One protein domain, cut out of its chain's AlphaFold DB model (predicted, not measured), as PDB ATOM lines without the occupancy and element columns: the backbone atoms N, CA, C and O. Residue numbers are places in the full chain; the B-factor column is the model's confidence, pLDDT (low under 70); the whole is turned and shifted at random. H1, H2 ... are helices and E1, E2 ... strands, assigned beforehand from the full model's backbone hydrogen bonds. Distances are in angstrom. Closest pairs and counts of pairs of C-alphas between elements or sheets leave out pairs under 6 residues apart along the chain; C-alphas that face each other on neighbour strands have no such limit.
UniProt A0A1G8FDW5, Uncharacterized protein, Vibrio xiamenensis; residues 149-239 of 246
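Overview. This is residues 149 to 239 of the 246 residues of an uncharacterized protein of Vibrio xiamenensis (UniProt A0A1G8FDW5). A strongly twisted sheet of three strands has the long helix H2 packed over one face, running along the strands, while a second long helix, H3, sits slantwise over edge strand E3 and sticks out with residues 232 to 239. The very short helix H1 grazes the sheet and packs on H2. The printed part has 91 residues, with three named helices and three named strands in the order E1 H1 H2 E2 E3 H3; the sheet runs E1 E2 E3, antiparallel throughout, and the class is mixed, helices and strands. It is compact, with a radius of gyration of the C-alphas of 13.2 A and spans of 41 by 28 by 18 A.

Arrangement. The sheet holds E1, residues 149 to 156, E2, residues 195 to 204, and E3, residues 209 to 217; E2 is the inner strand. E1 and E2 are antiparallel at 146 degrees, with N 152 and O 201 2.9 A apart, within hydrogen-bond range. E2 and E3 form an antiparallel hairpin at 153 degrees, with N 200 and O 212 at 2.9 A. E1 bends by 50 degrees at residue 153 and E2 by 60 degrees at residue 201. Residues 168 to 169 pair antiparallel with residues 151 to 152 of E1. H2, residues 171 to 185, is on the sheet at a height of 8.9 A, over E3 and, only just, with 3 of its C-alphas, over E2. It runs along the strands, at 22 degrees to E3 on the local plane; the closest C-alphas of H2 and E3 are those of Leu 182 and Ser 217, 6.7 A apart. H3, residues 223 to 239, is on the sheet at a height of 10.3 A, over E3 and slantwise to it at 47 degrees on the local plane; their closest C-alphas are those of His 214 and Leu 223, 6.7 A apart. With H2 and H3 on one face of the sheet, the arrangement is two layers, helices over a sheet. H2 and H3 are close but not clearly touching, the C-alphas of Asp 175 and Leu 223 being closest at 7.6 A. H1, residues 159 to 162, only grazes the sheet and touches H2, with the C-alphas of Glu 160 and Ala 177 closest at 5.5 A; H1 and H3 are apart. In H2 and H3 every O i to N i+4 pair is within hydrogen-bond range; H1 is too short for such a pair.

Along the chain. E1 begins at C-alpha 149 (-17.424, 104.304, 95.091) and is 19.6 A long. E2 measures 25.1 A and E3 24.2 A. H1 has four residues, H2 is 20.2 A long, and H3, 24.0 A long, ends at C-alpha 239 (-0.965, 87.757, 86.150).

Size, cuts and confidence. The two C-alphas farthest apart are those of Ser 187 and Ala 239, at 42.2 A. The printed part has no cut and no long link. Mean pLDDT of the printed part is 88.0, with residues 191 to 193 and 238 to 239 under 70.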
ATOM      1  N   GLU A 149     -16.008 103.941  94.976       93.12
ATOM      2  CA  GLU A 149     -17.424 104.304  95.091       93.12
ATOM      3  C   GLU A 149     -17.847 104.391  96.565       93.12
ATOM      4  O   GLU A 149     -18.443 105.376  96.999       93.12
ATOM      5  N   SER A 150     -17.516 103.370  97.362       96.06
ATOM      6  CA  SER A 150     -17.806 103.355  98.800       96.06
ATOM      7  C   SER A 150     -16.821 102.498  99.587       96.06
ATOM      8  O   SER A 150     -16.135 101.629  99.046       96.06
ATOM      9  N   ILE A 151     -16.752 102.756 100.890       97.50
ATOM     10  CA  ILE A 151     -15.846 102.100 101.830       97.50
ATOM     11  C   ILE A 151     -16.684 101.540 102.978       97.50
ATOM     12  O   ILE A 151     -17.527 102.240 103.529       97.50
ATOM     13  N   VAL A 152     -16.440 100.293 103.371       96.44
ATOM     14  CA  VAL A 152     -17.007  99.704 104.592       96.44
ATOM     15  C   VAL A 152     -15.860  99.338 105.519       96.44
ATOM     16  O   VAL A 152     -15.045  98.482 105.190       96.44
ATOM     17  N   ILE A 153     -15.781  99.975 106.683       96.62
ATOM     18  CA  ILE A 153     -14.729  99.687 107.666       96.62
ATOM     19  C   ILE A 153     -15.121  98.434 108.457       96.62
ATOM     20  O   ILE A 153     -16.159  98.416 109.113       96.62
ATOM     21  N   GLU A 154     -14.284  97.396 108.418       93.88
ATOM     22  CA  GLU A 154     -14.451  96.173 109.220       93.88
ATOM     23  C   GLU A 154     -13.806  96.339 110.611       93.88
ATOM     24  O   GLU A 154     -14.324  95.856 111.624       93.88
ATOM     25  N   MET A 155     -12.669  97.041 110.672       95.00
ATOM     26  CA  MET A 155     -11.944  97.334 111.908       95.00
ATOM     27  C   MET A 155     -11.067  98.577 111.749       95.00
ATOM     28  O   MET A 155     -10.424  98.738 110.714       95.00
ATOM     29  N   ALA A 156     -10.996  99.419 112.778       94.38
ATOM     30  CA  ALA A 156     -10.023 100.502 112.868       94.38
ATOM     31  C   ALA A 156      -9.409 100.562 114.274       94.38
ATOM     32  O   ALA A 156     -10.120 100.392 115.265       94.38
ATOM     33  N   GLU A 157      -8.103 100.822 114.360       91.12
ATOM     34  CA  GLU A 157      -7.429 101.154 115.629       91.12
ATOM     35  C   GLU A 157      -7.740 102.608 116.051       91.12
ATOM     36  O   GLU A 157      -7.890 102.915 117.238       91.12
ATOM     37  N   ALA A 158      -7.955 103.493 115.071       89.88
ATOM     38  CA  ALA A 158      -8.338 104.874 115.313       89.88
ATOM     39  C   ALA A 158      -9.825 105.006 115.659       89.88
ATOM     40  O   ALA A 158     -10.696 104.697 114.842       89.88
ATOM     41  N   LYS A 159     -10.119 105.568 116.838       92.06
ATOM     42  CA  LYS A 159     -11.496 105.808 117.308       92.06
ATOM     43  C   LYS A 159     -12.331 106.635 116.324       92.06
ATOM     44  O   LYS A 159     -13.533 106.425 116.225       92.06
ATOM     45  N   GLU A 160     -11.704 107.568 115.604       92.12
ATOM     46  CA  GLU A 160     -12.367 108.452 114.638       92.12
ATOM     47  C   GLU A 160     -12.957 107.677 113.453       92.12
ATOM     48  O   GLU A 160     -13.953 108.096 112.873       92.12
ATOM     49  N   LEU A 161     -12.350 106.539 113.120       93.62
ATOM     50  CA  LEU A 161     -12.782 105.639 112.054       93.62
ATOM     51  C   LEU A 161     -13.603 104.468 112.594       93.62
ATOM     52  O   LEU A 161     -14.500 103.981 111.913       93.62
ATOM     53  N   ASP A 162     -13.337 104.038 113.826       93.75
ATOM     54  CA  ASP A 162     -14.052 102.929 114.453       93.75
ATOM     55  C   ASP A 162     -15.547 103.220 114.649       93.75
ATOM     56  O   ASP A 162     -16.386 102.334 114.505       93.75
ATOM     57  N   VAL A 163     -15.906 104.488 114.882       94.44
ATOM     58  CA  VAL A 163     -17.313 104.917 114.965       94.44
ATOM     59  C   VAL A 163     -18.077 104.778 113.641       94.44
ATOM     60  O   VAL A 163     -19.304 104.759 113.658       94.44
ATOM     61  N   LEU A 164     -17.372 104.666 112.511       94.25
ATOM     62  CA  LEU A 164     -17.946 104.496 111.170       94.25
ATOM     63  C   LEU A 164     -17.991 103.019 110.733       94.25
ATOM     64  O   LEU A 164     -18.338 102.707 109.593       94.25
ATOM     65  N   ARG A 165     -17.619 102.088 111.621       93.56
ATOM     66  CA  ARG A 165     -17.532 100.655 111.317       93.56
ATOM     67  C   ARG A 165     -18.876 100.088 110.842       93.56
ATOM     68  O   ARG A 165     -19.944 100.473 111.314       93.56
ATOM     69  N   ASN A 166     -18.805  99.114 109.933       92.12
ATOM     70  CA  ASN A 166     -19.932  98.360 109.367       92.12
ATOM     71  C   ASN A 166     -20.975  99.200 108.610       92.12
ATOM     72  O   ASN A 166     -22.003  98.658 108.208       92.12
ATOM     73  N   SER A 167     -20.715 100.489 108.392       91.12
ATOM     74  CA  SER A 167     -21.562 101.364 107.587       91.12
ATOM     75  C   SER A 167     -20.834 101.722 106.291       91.12
ATOM     76  O   SER A 167     -19.633 101.999 106.338       91.12
ATOM     77  N   PRO A 168     -21.516 101.697 105.132       94.50
ATOM     78  CA  PRO A 168     -20.941 102.211 103.901       94.50
ATOM     79  C   PRO A 168     -20.805 103.731 104.006       94.50
ATOM     80  O   PRO A 168     -21.785 104.430 104.261       94.50
ATOM     81  N   ILE A 169     -19.587 104.217 103.805       97.00
ATOM     82  CA  ILE A 169     -19.240 105.638 103.792       97.00
ATOM     83  C   ILE A 169     -18.605 105.999 102.453       97.00
ATOM     84  O   ILE A 169     -18.014 105.150 101.776       97.00
ATOM     85  N   ASP A 170     -18.721 107.264 102.063       94.44
ATOM     86  CA  ASP A 170     -18.029 107.769 100.882       94.44
ATOM     87  C   ASP A 170     -16.553 108.088 101.190       94.44
ATOM     88  O   ASP A 170     -16.108 108.140 102.345       94.44
ATOM     89  N   LYS A 171     -15.760 108.313 100.136       92.00
ATOM     90  CA  LYS A 171     -14.338 108.650 100.283       92.00
ATOM     91  C   LYS A 171     -14.128 109.934 101.091       92.00
ATOM     92  O   LYS A 171     -13.166 110.034 101.845       92.00
ATOM     93  N   LYS A 172     -15.004 110.926 100.945       93.50
ATOM     94  CA  LYS A 172     -14.843 112.235 101.587       93.50
ATOM     95  C   LYS A 172     -15.032 112.134 103.101       93.50
ATOM     96  O   LYS A 172     -14.303 112.780 103.858       93.50
ATOM     97  N   GLU A 173     -15.998 111.338 103.538       94.62
ATOM     98  CA  GLU A 173     -16.239 111.012 104.938       94.62
ATOM     99  C   GLU A 173     -15.070 110.216 105.524       94.62
ATOM    100  O   GLU A 173     -14.552 110.592 106.581       94.62
ATOM    101  N   TYR A 174     -14.581 109.208 104.793       95.31
ATOM    102  CA  TYR A 174     -13.384 108.461 105.180       95.31
ATOM    103  C   TYR A 174     -12.159 109.368 105.331       95.31
ATOM    104  O   TYR A 174     -11.520 109.367 106.383       95.31
ATOM    105  N   ASP A 175     -11.842 110.171 104.311       93.56
ATOM    106  CA  ASP A 175     -10.675 111.057 104.301       93.56
ATOM    107  C   ASP A 175     -10.726 112.022 105.486       93.56
ATOM    108  O   ASP A 175      -9.719 112.251 106.152       93.56
ATOM    109  N   LYS A 176     -11.908 112.569 105.798       93.56
ATOM    110  CA  LYS A 176     -12.091 113.454 106.952       93.56
ATOM    111  C   LYS A 176     -11.747 112.746 108.265       93.56
ATOM    112  O   LYS A 176     -11.020 113.318 109.079       93.56
ATOM    113  N   ALA A 177     -12.247 111.530 108.475       92.94
ATOM    114  CA  ALA A 177     -11.954 110.745 109.674       92.94
ATOM    115  C   ALA A 177     -10.472 110.325 109.734       92.94
ATOM    116  O   ALA A 177      -9.837 110.430 110.785       92.94
ATOM    117  N   ALA A 178      -9.887 109.947 108.595       92.62
ATOM    118  CA  ALA A 178      -8.470 109.623 108.471       92.62
ATOM    119  C   ALA A 178      -7.570 110.830 108.780       92.62
ATOM    120  O   ALA A 178      -6.575 110.687 109.484       92.62
ATOM    121  N   TRP A 179      -7.946 112.035 108.347       91.50
ATOM    122  CA  TRP A 179      -7.239 113.272 108.694       91.50
ATOM    123  C   TRP A 179      -7.310 113.599 110.187       91.50
ATOM    124  O   TRP A 179      -6.325 114.063 110.766       91.50
ATOM    125  N   GLN A 180      -8.450 113.351 110.834       91.56
ATOM    126  CA  GLN A 180      -8.576 113.515 112.286       91.56
ATOM    127  C   GLN A 180      -7.699 112.506 113.036       91.56
ATOM    128  O   GLN A 180      -6.968 112.897 113.950       91.56
ATOM    129  N   ALA A 181      -7.698 111.244 112.595       90.00
ATOM    130  CA  ALA A 181      -6.792 110.222 113.107       90.00
ATOM    131  C   ALA A 181      -5.320 110.626 112.909       90.00
ATOM    132  O   ALA A 181      -4.528 110.536 113.843       90.00
ATOM    133  N   LEU A 182      -4.964 111.169 111.742       89.19
ATOM    134  CA  LEU A 182      -3.614 111.650 111.443       89.19
ATOM    135  C   LEU A 182      -3.189 112.824 112.334       89.19
ATOM    136  O   LEU A 182      -2.046 112.880 112.780       89.19
ATOM    137  N   SER A 183      -4.098 113.756 112.622       87.00
ATOM    138  CA  SER A 183      -3.838 114.862 113.552       87.00
ATOM    139  C   SER A 183      -3.525 114.353 114.963       87.00
ATOM    140  O   SER A 183      -2.620 114.859 115.623       87.00
ATOM    141  N   ARG A 184      -4.217 113.293 115.403       84.00
ATOM    142  CA  ARG A 184      -3.916 112.604 116.663       84.00
ATOM    143  C   ARG A 184      -2.558 111.905 116.599       84.00
ATOM    144  O   ARG A 184      -1.766 112.084 117.512       84.00
ATOM    145  N   ILE A 185      -2.258 111.192 115.510       85.12
ATOM    146  CA  ILE A 185      -0.943 110.573 115.269       85.12
ATOM    147  C   ILE A 185       0.169 111.617 115.421       85.12
ATOM    148  O   ILE A 185       1.113 111.385 116.165       85.12
ATOM    149  N   ARG A 186       0.027 112.813 114.832       85.12
ATOM    150  CA  ARG A 186       1.017 113.905 114.955       85.12
ATOM    151  C   ARG A 186       1.346 114.309 116.395       85.12
ATOM    152  O   ARG A 186       2.412 114.873 116.611       85.12
ATOM    153  N   SER A 187       0.464 114.064 117.366       81.44
ATOM    154  CA  SER A 187       0.729 114.436 118.758       81.44
ATOM    155  C   SER A 187       1.692 113.483 119.474       81.44
ATOM    156  O   SER A 187       2.141 113.811 120.569       81.44
ATOM    157  N   TYR A 188       1.971 112.303 118.910       74.88
ATOM    158  CA  TYR A 188       2.845 111.291 119.522       74.88
ATOM    159  C   TYR A 188       3.779 110.566 118.541       74.88
ATOM    160  O   TYR A 188       4.673 109.843 118.977       74.88
ATOM    161  N   ALA A 189       3.571 110.719 117.237       74.81
ATOM    162  CA  ALA A 189       4.338 110.065 116.189       74.81
ATOM    163  C   ALA A 189       5.501 110.933 115.707       74.81
ATOM    164  O   ALA A 189       5.391 112.156 115.609       74.81
ATOM    165  N   THR A 190       6.593 110.276 115.338       71.19
ATOM    166  CA  THR A 190       7.672 110.866 114.540       71.19
ATOM    167  C   THR A 190       7.483 110.463 113.077       71.19
ATOM    168  O   THR A 190       6.693 109.569 112.776       71.19
ATOM    169  N   GLU A 191       8.194 111.096 112.139       63.50
ATOM    170  CA  GLU A 191       8.075 110.754 110.708       63.50
ATOM    171  C   GLU A 191       8.309 109.256 110.430       63.50
ATOM    172  O   GLU A 191       7.706 108.694 109.517       63.50
ATOM    173  N   ASP A 192       9.123 108.588 111.251       62.59
ATOM    174  CA  ASP A 192       9.470 107.171 111.117       62.59
ATOM    175  C   ASP A 192       8.641 106.216 111.991       62.59
ATOM    176  O   ASP A 192       8.781 104.997 111.855       62.59
ATOM    177  N   TYR A 193       7.792 106.727 112.888       62.25
ATOM    178  CA  TYR A 193       7.108 105.896 113.877       62.25
ATOM    179  C   TYR A 193       5.709 106.407 114.216       62.25
ATOM    180  O   TYR A 193       5.550 107.518 114.706       62.25
ATOM    181  N   GLY A 194       4.710 105.540 114.043       74.06
ATOM    182  CA  GLY A 194       3.311 105.805 114.379       74.06
ATOM    183  C   GLY A 194       2.401 105.616 113.171       74.06
ATOM    184  O   GLY A 194       2.468 106.368 112.199       74.06
ATOM    185  N   TYR A 195       1.546 104.600 113.238       86.75
ATOM    186  CA  TYR A 195       0.491 104.374 112.261       86.75
ATOM    187  C   TYR A 195      -0.735 103.769 112.937       86.75
ATOM    188  O   TYR A 195      -0.621 103.131 113.984       86.75
ATOM    189  N   GLU A 196      -1.890 103.973 112.323       88.56
ATOM    190  CA  GLU A 196      -3.168 103.399 112.740       88.56
ATOM    191  C   GLU A 196      -3.663 102.474 111.628       88.56
ATOM    192  O   GLU A 196      -3.722 102.873 110.459       88.56
ATOM    193  N   LYS A 197      -3.998 101.228 111.977       92.88
ATOM    194  CA  LYS A 197      -4.486 100.242 111.004       92.88
ATOM    195  C   LYS A 197      -5.981 100.375 110.790       92.88
ATOM    196  O   LYS A 197      -6.755 100.482 111.745       92.88
ATOM    197  N   VAL A 198      -6.386 100.242 109.533       94.56
ATOM    198  CA  VAL A 198      -7.789 100.167 109.137       94.56
ATOM    199  C   VAL A 198      -7.978  99.017 108.161       94.56
ATOM    200  O   VAL A 198      -7.384  99.001 107.086       94.56
ATOM    201  N   PHE A 199      -8.820  98.056 108.524       93.75
ATOM    202  CA  PHE A 199      -9.281  96.991 107.640       93.75
ATOM    203  C   PHE A 199     -10.638  97.379 107.071       93.75
ATOM    204  O   PHE A 199     -11.545  97.758 107.817       93.75
ATOM    205  N   MET A 200     -10.773  97.294 105.754       95.00
ATOM    206  CA  MET A 200     -11.954  97.769 105.048       95.00
ATOM    207  C   MET A 200     -12.265  96.930 103.814       95.00
ATOM    208  O   MET A 200     -11.423  96.196 103.295       95.00
ATOM    209  N   ILE A 201     -13.484  97.101 103.326       94.62
ATOM    210  CA  ILE A 201     -13.916  96.686 102.002       94.62
ATOM    211  C   ILE A 201     -14.029  97.949 101.147       94.62
ATOM    212  O   ILE A 201     -14.739  98.880 101.524       94.62
ATOM    213  N   ILE A 202     -13.327  97.978 100.016       94.00
ATOM    214  CA  ILE A 202     -13.437  99.022  98.994       94.00
ATOM    215  C   ILE A 202     -14.365  98.508  97.902       94.00
ATOM    216  O   ILE A 202     -14.070  97.485  97.283       94.00
ATOM    217  N   ASN A 203     -15.460  99.221  97.668       93.25
ATOM    218  CA  ASN A 203     -16.325  99.022  96.513       93.25
ATOM    219  C   ASN A 203     -15.919 100.028  95.439       93.25
ATOM    220  O   ASN A 203     -15.780 101.221  95.718       93.25
ATOM    221  N   THR A 204     -15.683  99.532  94.233       93.81
ATOM    222  CA  THR A 204     -15.158 100.318  93.113       93.81
ATOM    223  C   THR A 204     -16.260 100.697  92.135       93.81
ATOM    224  O   THR A 204     -17.269  99.999  92.057       93.81
ATOM    225  N   GLU A 205     -16.049 101.735  91.326       91.62
ATOM    226  CA  GLU A 205     -17.011 102.119  90.273       91.62
ATOM    227  C   GLU A 205     -17.188 101.035  89.195       91.62
ATOM    228  O   GLU A 205     -18.185 101.018  88.477       91.62
ATOM    229  N   ALA A 206     -16.250 100.087  89.097       89.62
ATOM    230  CA  ALA A 206     -16.395  98.892  88.269       89.62
ATOM    231  C   ALA A 206     -17.407  97.865  88.826       89.62
ATOM    232  O   ALA A 206     -17.705  96.877  88.155       89.62
ATOM    233  N   GLY A 207     -17.914  98.061  90.049       88.94
ATOM    234  CA  GLY A 207     -18.804  97.131  90.749       88.94
ATOM    235  C   GLY A 207     -18.080  95.993  91.477       88.94
ATOM    236  O   GLY A 207     -18.731  95.083  91.991       88.94
ATOM    237  N   THR A 208     -16.744  96.022  91.536       89.00
ATOM    238  CA  THR A 208     -15.940  95.023  92.254       89.00
ATOM    239  C   THR A 208     -15.685  95.461  93.697       89.00
ATOM    240  O   THR A 208     -15.396  96.635  93.947       89.00
ATOM    241  N   SER A 209     -15.726  94.509  94.634       90.31
ATOM    242  CA  SER A 209     -15.397  94.718  96.048       90.31
ATOM    243  C   SER A 209     -14.084  94.042  96.433       90.31
ATOM    244  O   SER A 209     -13.876  92.860  96.156       90.31
ATOM    245  N   TYR A 210     -13.228  94.759  97.158       90.88
ATOM    246  CA  TYR A 210     -11.918  94.277  97.584       90.88
ATOM    247  C   TYR A 210     -11.726  94.431  99.087       90.88
ATOM    248  O   TYR A 210     -11.994  95.492  99.643       90.88
ATOM    249  N   LYS A 211     -11.188  93.399  99.744       90.31
ATOM    250  CA  LYS A 211     -10.657  93.548 101.103       90.31
ATOM    251  C   LYS A 211      -9.306  94.242 101.035       90.31
ATOM    252  O   LYS A 211      -8.412  93.789 100.322       90.31
ATOM    253  N   TYR A 212      -9.163  95.314 101.796       92.88
ATOM    254  CA  TYR A 212      -7.968  96.137 101.808       92.88
ATOM    255  C   TYR A 212      -7.613  96.561 103.231       92.88
ATOM    256  O   TYR A 212      -8.478  96.734 104.093       92.88
ATOM    257  N   ARG A 213      -6.314  96.721 103.480       91.69
ATOM    258  CA  ARG A 213      -5.795  97.299 104.716       91.69
ATOM    259  C   ARG A 213      -5.112  98.610 104.370       91.69
ATOM    260  O   ARG A 213      -4.153  98.608 103.605       91.69
ATOM    261  N   HIS A 214      -5.576  99.689 104.983       92.69
ATOM    262  CA  HIS A 214      -4.943 100.994 104.907       92.69
ATOM    263  C   HIS A 214      -4.207 101.277 106.216       92.69
ATOM    264  O   HIS A 214      -4.802 101.204 107.294       92.69
ATOM    265  N   ASP A 215      -2.922 101.603 106.109       91.19
ATOM    266  CA  ASP A 215      -2.119 102.070 107.235       91.19
ATOM    267  C   ASP A 215      -2.020 103.595 107.153       91.19
ATOM    268  O   ASP A 215      -1.375 104.136 106.252       91.19
ATOM    269  N   ILE A 216      -2.673 104.286 108.089       91.00
ATOM    270  CA  ILE A 216      -2.648 105.748 108.171       91.00
ATOM    271  C   ILE A 216      -1.400 106.147 108.945       91.00
ATOM    272  O   ILE A 216      -1.295 105.859 110.137       91.00
ATOM    273  N   SER A 217      -0.463 106.820 108.287       89.31
ATOM    274  CA  SER A 217       0.786 107.297 108.888       89.31
ATOM    275  C   SER A 217       1.160 108.689 108.375       89.31
ATOM    276  O   SER A 217       0.619 109.164 107.376       89.31
ATOM    277  N   LEU A 218       2.130 109.348 109.017       84.38
ATOM    278  CA  LEU A 218       2.640 110.645 108.543       84.38
ATOM    279  C   LEU A 218       3.230 110.568 107.124       84.38
ATOM    280  O   LEU A 218       3.114 111.532 106.369       84.38
ATOM    281  N   LYS A 219       3.794 109.414 106.745       82.50
ATOM    282  CA  LYS A 219       4.360 109.158 105.411       82.50
ATOM    283  C   LYS A 219       3.302 108.799 104.372       82.50
ATOM    284  O   LYS A 219       3.431 109.164 103.209       82.50
ATOM    285  N   SER A 220       2.267 108.076 104.785       74.94
ATOM    286  CA  SER A 220       1.273 107.482 103.893       74.94
ATOM    287  C   SER A 220      -0.111 107.575 104.532       74.94
ATOM    288  O   SER A 220      -0.482 106.759 105.370       74.94
ATOM    289  N   HIS A 221      -0.872 108.607 104.176       75.50
ATOM    290  CA  HIS A 221      -2.208 108.855 104.741       75.50
ATOM    291  C   HIS A 221      -3.308 108.956 103.682       75.50
ATOM    292  O   HIS A 221      -4.484 108.892 104.033       75.50
ATOM    293  N   ASP A 222      -2.952 109.114 102.405       88.94
ATOM    294  CA  ASP A 222      -3.933 109.165 101.324       88.94
ATOM    295  C   ASP A 222      -4.334 107.753 100.885       88.94
ATOM    296  O   ASP A 222      -3.519 106.991 100.354       88.94
ATOM    297  N   LEU A 223      -5.613 107.432 101.082       91.50
ATOM    298  CA  LEU A 223      -6.174 106.130 100.738       91.50
ATOM    299  C   LEU A 223      -6.092 105.857  99.236       91.50
ATOM    300  O   LEU A 223      -5.782 104.740  98.838       91.50
ATOM    301  N   HIS A 224      -6.370 106.856  98.393       90.12
ATOM    302  CA  HIS A 224      -6.487 106.635  96.951       90.12
ATOM    303  C   HIS A 224      -5.147 106.279  96.312       90.12
ATOM    304  O   HIS A 224      -5.066 105.331  95.533       90.12
ATOM    305  N   THR A 225      -4.084 106.989  96.687       87.94
ATOM    306  CA  THR A 225      -2.724 106.698  96.225       87.94
ATOM    307  C   THR A 225      -2.307 105.285  96.624       87.94
ATOM    308  O   THR A 225      -1.843 104.521  95.778       87.94
ATOM    309  N   GLN A 226      -2.518 104.900  97.887       89.56
ATOM    310  CA  GLN A 226      -2.160 103.556  98.349       89.56
ATOM    311  C   GLN A 226      -3.026 102.465  97.702       89.56
ATOM    312  O   GLN A 226      -2.513 101.398  97.360       89.56
ATOM    313  N   TRP A 227      -4.312 102.745  97.479       91.69
ATOM    314  CA  TRP A 227      -5.238 101.860  96.777       91.69
ATOM    315  C   TRP A 227      -4.798 101.595  95.335       91.69
ATOM    316  O   TRP A 227      -4.705 100.440  94.919       91.69
ATOM    317  N   CYS A 228      -4.461 102.650  94.593       89.94
ATOM    318  CA  CYS A 228      -3.990 102.537  93.215       89.94
ATOM    319  C   CYS A 228      -2.725 101.677  93.124       89.94
ATOM    320  O   CYS A 228      -2.672 100.752  92.313       89.94
ATOM    321  N   SER A 229      -1.742 101.944  93.988       87.00
ATOM    322  CA  SER A 229      -0.498 101.169  94.050       87.00
ATOM    323  C   SER A 229      -0.749  99.706  94.424       87.00
ATOM    324  O   SER A 229      -0.142  98.804  93.847       87.00
ATOM    325  N   TYR A 230      -1.672  99.450  95.357       87.75
ATOM    326  CA  TYR A 230      -2.062  98.093  95.734       87.75
ATOM    327  C   TYR A 230      -2.714  97.336  94.576       87.75
ATOM    328  O   TYR A 230      -2.357  96.184  94.342       87.75
ATOM    329  N   LEU A 231      -3.638  97.958  93.839       86.75
ATOM    330  CA  LEU A 231      -4.281  97.324  92.687       86.75
ATOM    331  C   LEU A 231      -3.279  96.972  91.591       86.75
ATOM    332  O   LEU A 231      -3.338  95.868  91.047       86.75
ATOM    333  N   ASP A 232      -2.346  97.877  91.292       86.75
ATOM    334  CA  ASP A 232      -1.291  97.625  90.309       86.75
ATOM    335  C   ASP A 232      -0.415  96.437  90.745       86.75
ATOM    336  O   ASP A 232      -0.202  95.498  89.974       86.75
ATOM    337  N   TYR A 233       0.006  96.411  92.014       84.31
ATOM    338  CA  TYR A 233       0.742  95.286  92.597       84.31
ATOM    339  C   TYR A 233      -0.056  93.971  92.570       84.31
ATOM    340  O   TYR A 233       0.482  92.918  92.214       84.31
ATOM    341  N   TYR A 234      -1.338  94.016  92.945       80.50
ATOM    342  CA  TYR A 234      -2.219  92.853  92.989       80.50
ATOM    343  C   TYR A 234      -2.373  92.253  91.593       80.50
ATOM    344  O   TYR A 234      -2.087  91.075  91.401       80.50
ATOM    345  N   ARG A 235      -2.725  93.066  90.591       81.81
ATOM    346  CA  ARG A 235      -2.884  92.624  89.197       81.81
ATOM    347  C   ARG A 235      -1.594  92.037  88.625       81.81
ATOM    348  O   ARG A 235      -1.643  90.969  88.013       81.81
ATOM    349  N   ASN A 236      -0.450  92.676  88.877       77.88
ATOM    350  CA  ASN A 236       0.852  92.186  88.415       77.88
ATOM    351  C   ASN A 236       1.197  90.812  89.010       77.88
ATOM    352  O   ASN A 236       1.681  89.929  88.298       77.88
ATOM    353  N   ASN A 237       0.896  90.588  90.291       73.50
ATOM    354  CA  ASN A 237       1.123  89.286  90.919       73.50
ATOM    355  C   ASN A 237       0.129  88.216  90.467       73.50
ATOM    356  O   ASN A 237       0.531  87.076  90.230       73.50
ATOM    357  N   THR A 238      -1.146  88.561  90.290       66.94
ATOM    358  CA  THR A 238      -2.158  87.610  89.811       66.94
ATOM    359  C   THR A 238      -1.858  87.164  88.377       66.94
ATOM    360  O   THR A 238      -1.939  85.972  88.077       66.94
ATOM    361  N   ALA A 239      -1.409  88.078  87.508       59.97
ATOM    362  CA  ALA A 239      -0.965  87.757  86.150       59.97
ATOM    363  C   ALA A 239       0.269  86.836  86.139       59.97
ATOM    364  O   ALA A 239       0.332  85.881  85.363       59.97
TER     365      ALA A 239